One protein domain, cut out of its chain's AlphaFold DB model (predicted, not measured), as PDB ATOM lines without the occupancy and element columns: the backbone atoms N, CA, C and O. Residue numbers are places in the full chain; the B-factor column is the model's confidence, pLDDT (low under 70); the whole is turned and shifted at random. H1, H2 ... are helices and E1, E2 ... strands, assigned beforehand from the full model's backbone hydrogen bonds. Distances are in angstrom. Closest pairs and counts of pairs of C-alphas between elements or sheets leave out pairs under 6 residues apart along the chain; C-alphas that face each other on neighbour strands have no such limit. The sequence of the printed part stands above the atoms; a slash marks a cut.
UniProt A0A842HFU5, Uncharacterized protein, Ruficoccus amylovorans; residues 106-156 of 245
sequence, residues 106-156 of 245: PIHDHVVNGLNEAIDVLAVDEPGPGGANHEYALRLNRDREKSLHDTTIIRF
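This is residues 106 to 156 of the 245 residues of an uncharacterized protein of Ruficoccus amylovorans (UniProt A0A842HFU5). Little regular structure is found here: three antiparallel strands side by side make a small sheet, E1 - E2 - E3, a meander with each strand the antiparallel neighbour of the one before, and loops extend beyond its ends. Residues 106 to 107 pair antiparallel with residues 121 to 122 of E1. The printed part has 51 residues, 20 in named elements, mostly strand, ordered H1 E1 E2 E3. It is only just loose, close to compact (radius of gyration of the C-alphas 12.1 A), and only just elongated, 37 by 24 by 14 A.

Start at C-alpha 106, (203.702, 166.537, 223.514). H1 is residues 114 to 117, E1 119 to 123, E2 135 to 140, 16.8 A long, and E3 151 to 155, ending at (214.247, 158.821, 214.014).

In hairpin E1 and E2, 166 degrees, find N 120 and O 139 2.9 A apart. In hairpin E2 and E3, 162 degrees, N 138 and O 152 are 2.8 A apart. H1 is not on the sheet; too short for an O i to N i+4 pair, it has one O i to N i+3 pair, within range.

C-alphas 129 and 143 are farthest apart, 37.1 A. The printed part has no cut; E1 to E2 is a long link. Residues 142 to 150 have pLDDT under 70.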
ATOM      1  N   PRO A 106     203.843 167.649 222.590       86.75
ATOM      2  CA  PRO A 106     203.702 166.537 223.514       86.75
ATOM      3  C   PRO A 106     202.637 165.544 223.040       86.75
ATOM      4  O   PRO A 106     201.635 165.917 222.422       86.75
ATOM      5  N   ILE A 107     202.874 164.266 223.331       91.06
ATOM      6  CA  ILE A 107     201.974 163.145 223.064       91.06
ATOM      7  C   ILE A 107     201.620 162.519 224.413       91.06
ATOM      8  O   ILE A 107     202.508 162.202 225.201       91.06
ATOM      9  N   HIS A 108     200.323 162.359 224.683       90.62
ATOM     10  CA  HIS A 108     199.817 161.922 225.992       90.62
ATOM     11  C   HIS A 108     199.028 160.608 225.945       90.62
ATOM     12  O   HIS A 108     198.575 160.141 226.986       90.62
ATOM     13  N   ASP A 109     198.874 159.991 224.768       89.44
ATOM     14  CA  ASP A 109     198.048 158.788 224.581       89.44
ATOM     15  C   ASP A 109     198.526 157.580 225.409       89.44
ATOM     16  O   ASP A 109     197.760 156.651 225.661       89.44
ATOM     17  N   HIS A 110     199.788 157.572 225.845       88.06
ATOM     18  CA  HIS A 110     200.354 156.516 226.687       88.06
ATOM     19  C   HIS A 110     200.068 156.705 228.185       88.06
ATOM     20  O   HIS A 110     200.218 155.747 228.946       88.06
ATOM     21  N   VAL A 111     199.682 157.907 228.627       85.19
ATOM     22  CA  VAL A 111     199.578 158.264 230.049       85.19
ATOM     23  C   VAL A 111     198.328 157.634 230.663       85.19
ATOM     24  O   VAL A 111     197.202 157.969 230.303       85.19
ATOM     25  N   VAL A 112     198.529 156.718 231.614       78.56
ATOM     26  CA  VAL A 112     197.435 156.057 232.348       78.56
ATOM     27  C   VAL A 112     197.717 156.036 233.849       78.56
ATOM     28  O   VAL A 112     196.881 156.498 234.617       78.56
ATOM     29  N   ASN A 113     198.871 155.502 234.270       80.75
ATOM     30  CA  ASN A 113     199.387 155.584 235.641       80.75
ATOM     31  C   ASN A 113     200.855 155.121 235.733       80.75
ATOM     32  O   ASN A 113     201.368 154.423 234.852       80.75
ATOM     33  N   GLY A 114     201.521 155.470 236.838       84.38
ATOM     34  CA  GLY A 114     202.794 154.872 237.236       84.38
ATOM     35  C   GLY A 114     203.919 155.174 236.248       84.38
ATOM     36  O   GLY A 114     204.257 156.332 236.029       84.38
ATOM     37  N   LEU A 115     204.502 154.135 235.637       81.56
ATOM     38  CA  LEU A 115     205.620 154.291 234.698       81.56
ATOM     39  C   LEU A 115     205.292 155.258 233.551       81.56
ATOM     40  O   LEU A 115     206.147 156.042 233.158       81.56
ATOM     41  N   ASN A 116     204.062 155.230 233.035       84.88
ATOM     42  CA  ASN A 116     203.698 156.045 231.878       84.88
ATOM     43  C   ASN A 116     203.522 157.535 232.211       84.88
ATOM     44  O   ASN A 116     203.529 158.350 231.297       84.88
ATOM     45  N   GLU A 117     203.384 157.903 233.488       85.38
ATOM     46  CA  GLU A 117     203.391 159.307 233.930       85.38
ATOM     47  C   GLU A 117     204.816 159.857 234.047       85.38
ATOM     48  O   GLU A 117     205.025 161.059 233.943       85.38
ATOM     49  N   ALA A 118     205.797 158.972 234.248       85.00
ATOM     50  CA  ALA A 118     207.207 159.328 234.337       85.00
ATOM     51  C   ALA A 118     207.898 159.390 232.964       85.00
ATOM     52  O   ALA A 118     209.089 159.686 232.909       85.00
ATOM     53  N   ILE A 119     207.199 159.078 231.867       87.38
ATOM     54  CA  ILE A 119     207.762 159.099 230.513       87.38
ATOM     55  C   ILE A 119     207.133 160.246 229.728       87.38
ATOM     56  O   ILE A 119     205.945 160.199 229.412       87.38
ATOM     57  N   ASP A 120     207.934 161.234 229.346       86.56
ATOM     58  CA  ASP A 120     207.516 162.267 228.401       86.56
ATOM     59  C   ASP A 120     207.725 161.765 226.972       86.56
ATOM     60  O   ASP A 120     208.809 161.286 226.634       86.56
ATOM     61  N   VAL A 121     206.705 161.895 226.122       90.75
ATOM     62  CA  VAL A 121     206.797 161.599 224.686       90.75
ATOM     63  C   VAL A 121     206.578 162.890 223.912       90.75
ATOM     64  O   VAL A 121     205.542 163.542 224.048       90.75
ATOM     65  N   LEU A 122     207.560 163.266 223.098       88.50
ATOM     66  CA  LEU A 122     207.590 164.531 222.371       88.50
ATOM     67  C   LEU A 122     207.863 164.260 220.891       88.50
ATOM     68  O   LEU A 122     208.794 163.529 220.570       88.50
ATOM     69  N   ALA A 123     207.098 164.873 219.991       89.38
ATOM     70  CA  ALA A 123     207.543 165.075 218.615       89.38
ATOM     71  C   ALA A 123     208.408 166.339 218.580       89.38
ATOM     72  O   ALA A 123     207.957 167.380 219.062       89.38
ATOM     73  N   VAL A 124     209.640 166.236 218.079       85.81
ATOM     74  CA  VAL A 124     210.664 167.280 218.279       85.81
ATOM     75  C   VAL A 124     211.047 168.036 217.006       85.81
ATOM     76  O   VAL A 124     211.783 169.010 217.084       85.81
ATOM     77  N   ASP A 125     210.521 167.645 215.847       80.81
ATOM     78  CA  ASP A 125     210.676 168.369 214.582       80.81
ATOM     79  C   ASP A 125     209.344 168.963 214.085       80.81
ATOM     80  O   ASP A 125     208.308 168.894 214.749       80.81
ATOM     81  N   GLU A 126     209.356 169.578 212.902       82.94
ATOM     82  CA  GLU A 126     208.125 169.950 212.201       82.94
ATOM     83  C   GLU A 126     207.585 168.764 211.384       82.94
ATOM     84  O   GLU A 126     208.371 167.988 210.830       82.94
ATOM     85  N   PRO A 127     206.253 168.617 211.250       86.25
ATOM     86  CA  PRO A 127     205.680 167.603 210.381       86.25
ATOM     87  C   PRO A 127     206.184 167.737 208.939       86.25
ATOM     88  O   PRO A 127     206.142 168.813 208.344       86.25
ATOM     89  N   GLY A 128     206.613 166.620 208.354       81.19
ATOM     90  CA  GLY A 128     207.019 166.557 206.956       81.19
ATOM     91  C   GLY A 128     205.857 166.711 205.971       81.19
ATOM     92  O   GLY A 128     204.695 166.830 206.365       81.19
ATOM     93  N   PRO A 129     206.129 166.596 204.656       73.44
ATOM     94  CA  PRO A 129     205.108 166.697 203.606       73.44
ATOM     95  C   PRO A 129     203.944 165.701 203.752       73.44
ATOM     96  O   PRO A 129     202.851 165.946 203.251       73.44
ATOM     97  N   GLY A 130     204.175 164.572 204.432       78.88
ATOM     98  CA  GLY A 130     203.154 163.568 204.751       78.88
ATOM     99  C   GLY A 130     202.342 163.857 206.020       78.88
ATOM    100  O   GLY A 130     201.533 163.021 206.409       78.88
ATOM    101  N   GLY A 131     202.574 164.992 206.685       84.62
ATOM    102  CA  GLY A 131     201.906 165.389 207.926       84.62
ATOM    103  C   GLY A 131     202.404 164.678 209.189       84.62
ATOM    104  O   GLY A 131     201.855 164.909 210.263       84.62
ATOM    105  N   ALA A 132     203.431 163.832 209.081       89.50
ATOM    106  CA  ALA A 132     204.050 163.143 210.209       89.50
ATOM    107  C   ALA A 132     205.408 163.763 210.554       89.50
ATOM    108  O   ALA A 132     206.161 164.149 209.663       89.50
ATOM    109  N   ASN A 133     205.704 163.827 211.849       92.06
ATOM    110  CA  ASN A 133     207.027 164.132 212.384       92.06
ATOM    111  C   ASN A 133     208.008 162.990 212.092       92.06
ATOM    112  O   ASN A 133     207.588 161.827 212.032       92.06
ATOM    113  N   HIS A 134     209.294 163.304 211.941       89.44
ATOM    114  CA  HIS A 134     210.343 162.308 211.702       89.44
ATOM    115  C   HIS A 134     211.118 161.980 212.971       89.44
ATOM    116  O   HIS A 134     211.663 160.883 213.068       89.44
ATOM    117  N   GLU A 135     211.159 162.886 213.946       90.50
ATOM    118  CA  GLU A 135     211.932 162.703 215.170       90.50
ATOM    119  C   GLU A 135     211.047 162.802 216.412       90.50
ATOM    120  O   GLU A 135     210.240 163.722 216.573       90.50
ATOM    121  N   TYR A 136     211.210 161.825 217.301       91.69
ATOM    122  CA  TYR A 136     210.485 161.735 218.559       91.69
ATOM    123  C   TYR A 136     211.454 161.459 219.704       91.69
ATOM    124  O   TYR A 136     212.365 160.642 219.571       91.69
ATOM    125  N   ALA A 137     211.222 162.100 220.845       88.50
ATOM    126  CA  ALA A 137     211.984 161.900 222.069       88.50
ATOM    127  C   ALA A 137     211.105 161.257 223.144       88.50
ATOM    128  O   ALA A 137     209.985 161.709 223.392       88.50
ATOM    129  N   LEU A 138     211.631 160.216 223.784       89.88
ATOM    130  CA  LEU A 138     211.055 159.577 224.961       89.88
ATOM    131  C   LEU A 138     211.994 159.835 226.134       89.88
ATOM    132  O   LEU A 138     213.142 159.394 226.098       89.88
ATOM    133  N   ARG A 139     211.533 160.549 227.158       85.31
ATOM    134  CA  ARG A 139     212.360 160.944 228.306       85.31
ATOM    135  C   ARG A 139     211.825 160.322 229.573       85.31
ATOM    136  O   ARG A 139     210.663 160.540 229.902       85.31
ATOM    137  N   LEU A 140     212.657 159.570 230.287       82.75
ATOM    138  CA  LEU A 140     212.290 159.055 231.600       82.75
ATOM    139  C   LEU A 140     212.672 160.074 232.679       82.75
ATOM    140  O   LEU A 140     213.843 160.320 232.944       82.75
ATOM    141  N   ASN A 141     211.666 160.657 233.315       76.12
ATOM    142  CA  ASN A 141     211.803 161.687 234.334       76.12
ATOM    143  C   ASN A 141     211.839 161.023 235.722       76.12
ATOM    144  O   ASN A 141     210.816 160.906 236.398       76.12
ATOM    145  N   ARG A 142     213.006 160.472 236.098       66.75
ATOM    146  CA  ARG A 142     213.187 159.731 237.366       66.75
ATOM    147  C   ARG A 142     213.227 160.644 238.584       66.75
ATOM    148  O   ARG A 142     212.600 160.347 239.592       66.75
ATOM    149  N   ASP A 143     213.908 161.766 238.439       55.38
ATOM    150  CA  ASP A 143     214.064 162.820 239.423       55.38
ATOM    151  C   ASP A 143     213.948 164.123 238.636       55.38
ATOM    152  O   ASP A 143     214.414 164.187 237.506       55.38
ATOM    153  N   ARG A 144     213.323 165.171 239.177       50.62
ATOM    154  CA  ARG A 144     213.060 166.437 238.455       50.62
ATOM    155  C   ARG A 144     214.321 167.186 237.958       50.62
ATOM    156  O   ARG A 144     214.205 168.326 237.513       50.62
ATOM    157  N   GLU A 145     215.504 166.583 238.046       48.19
ATOM    158  CA  GLU A 145     216.721 166.993 237.356       48.19
ATOM    159  C   GLU A 145     216.764 166.358 235.962       48.19
ATOM    160  O   GLU A 145     216.781 165.140 235.797       48.19
ATOM    161  N   LYS A 146     216.777 167.222 234.942       48.16
ATOM    162  CA  LYS A 146     216.849 166.880 233.517       48.16
ATOM    163  C   LYS A 146     218.201 166.224 233.179       48.16
ATOM    164  O   LYS A 146     219.050 166.845 232.551       48.16
ATOM    165  N   SER A 147     218.425 164.984 233.599       47.28
ATOM    166  CA  SER A 147     219.578 164.203 233.150       47.28
ATOM    167  C   SER A 147     219.364 163.770 231.699       47.28
ATOM    168  O   SER A 147     218.385 163.092 231.377       47.28
ATOM    169  N   LEU A 148     220.288 164.151 230.813       48.59
ATOM    170  CA  LEU A 148     220.257 163.794 229.390       48.59
ATOM    171  C   LEU A 148     220.316 162.279 229.149       48.59
ATOM    172  O   LEU A 148     219.842 161.792 228.122       48.59
ATOM    173  N   HIS A 149     220.875 161.536 230.108       55.22
ATOM    174  CA  HIS A 149     221.186 160.112 229.984       55.22
ATOM    175  C   HIS A 149     219.956 159.201 229.856       55.22
ATOM    176  O   HIS A 149     220.092 158.064 229.412       55.22
ATOM    177  N   ASP A 150     218.762 159.697 230.190       69.12
ATOM    178  CA  ASP A 150     217.510 158.932 230.170       69.12
ATOM    179  C   ASP A 150     216.594 159.297 228.976       69.12
ATOM    180  O   ASP A 150     215.382 159.053 228.998       69.12
ATOM    181  N   THR A 151     217.162 159.870 227.904       79.50
ATOM    182  CA  THR A 151     216.434 160.178 226.661       79.50
ATOM    183  C   THR A 151     216.674 159.118 225.586       79.50
ATOM    184  O   THR A 151     217.803 158.862 225.178       79.50
ATOM    185  N   THR A 152     215.597 158.538 225.057       86.19
ATOM    186  CA  THR A 152     215.617 157.712 223.844       86.19
ATOM    187  C   THR A 152     215.083 158.514 222.664       86.19
ATOM    188  O   THR A 152     213.962 159.020 222.715       86.19
ATOM    189  N   ILE A 153     215.860 158.593 221.586       87.50
ATOM    190  CA  ILE A 153     215.463 159.267 220.347       87.50
ATOM    191  C   ILE A 153     215.062 158.236 219.292       87.50
ATOM    192  O   ILE A 153     215.803 157.296 219.003       87.50
ATOM    193  N   ILE A 154     213.890 158.433 218.693       92.38
ATOM    194  CA  ILE A 154     213.385 157.654 217.565       92.38
ATOM    195  C   ILE A 154     213.397 158.547 216.328       92.38
ATOM    196  O   ILE A 154     212.675 159.541 216.272       92.38
ATOM    197  N   ARG A 155     214.185 158.157 215.323       91.56
ATOM    198  CA  ARG A 155     214.247 158.821 214.014       91.56
ATOM    199  C   ARG A 155     213.654 157.918 212.951       91.56
ATOM    200  O   ARG A 155     214.135 156.803 212.752       91.56
ATOM    201  N   PHE A 156     212.624 158.397 212.272       93.38
ATOM    202  CA  PHE A 156     212.026 157.744 211.119       93.38
ATOM    203  C   PHE A 156     212.705 158.185 209.829       93.38
ATOM    204  O   PHE A 156     213.233 159.291 209.735       93.38
TER     205      PHE A 156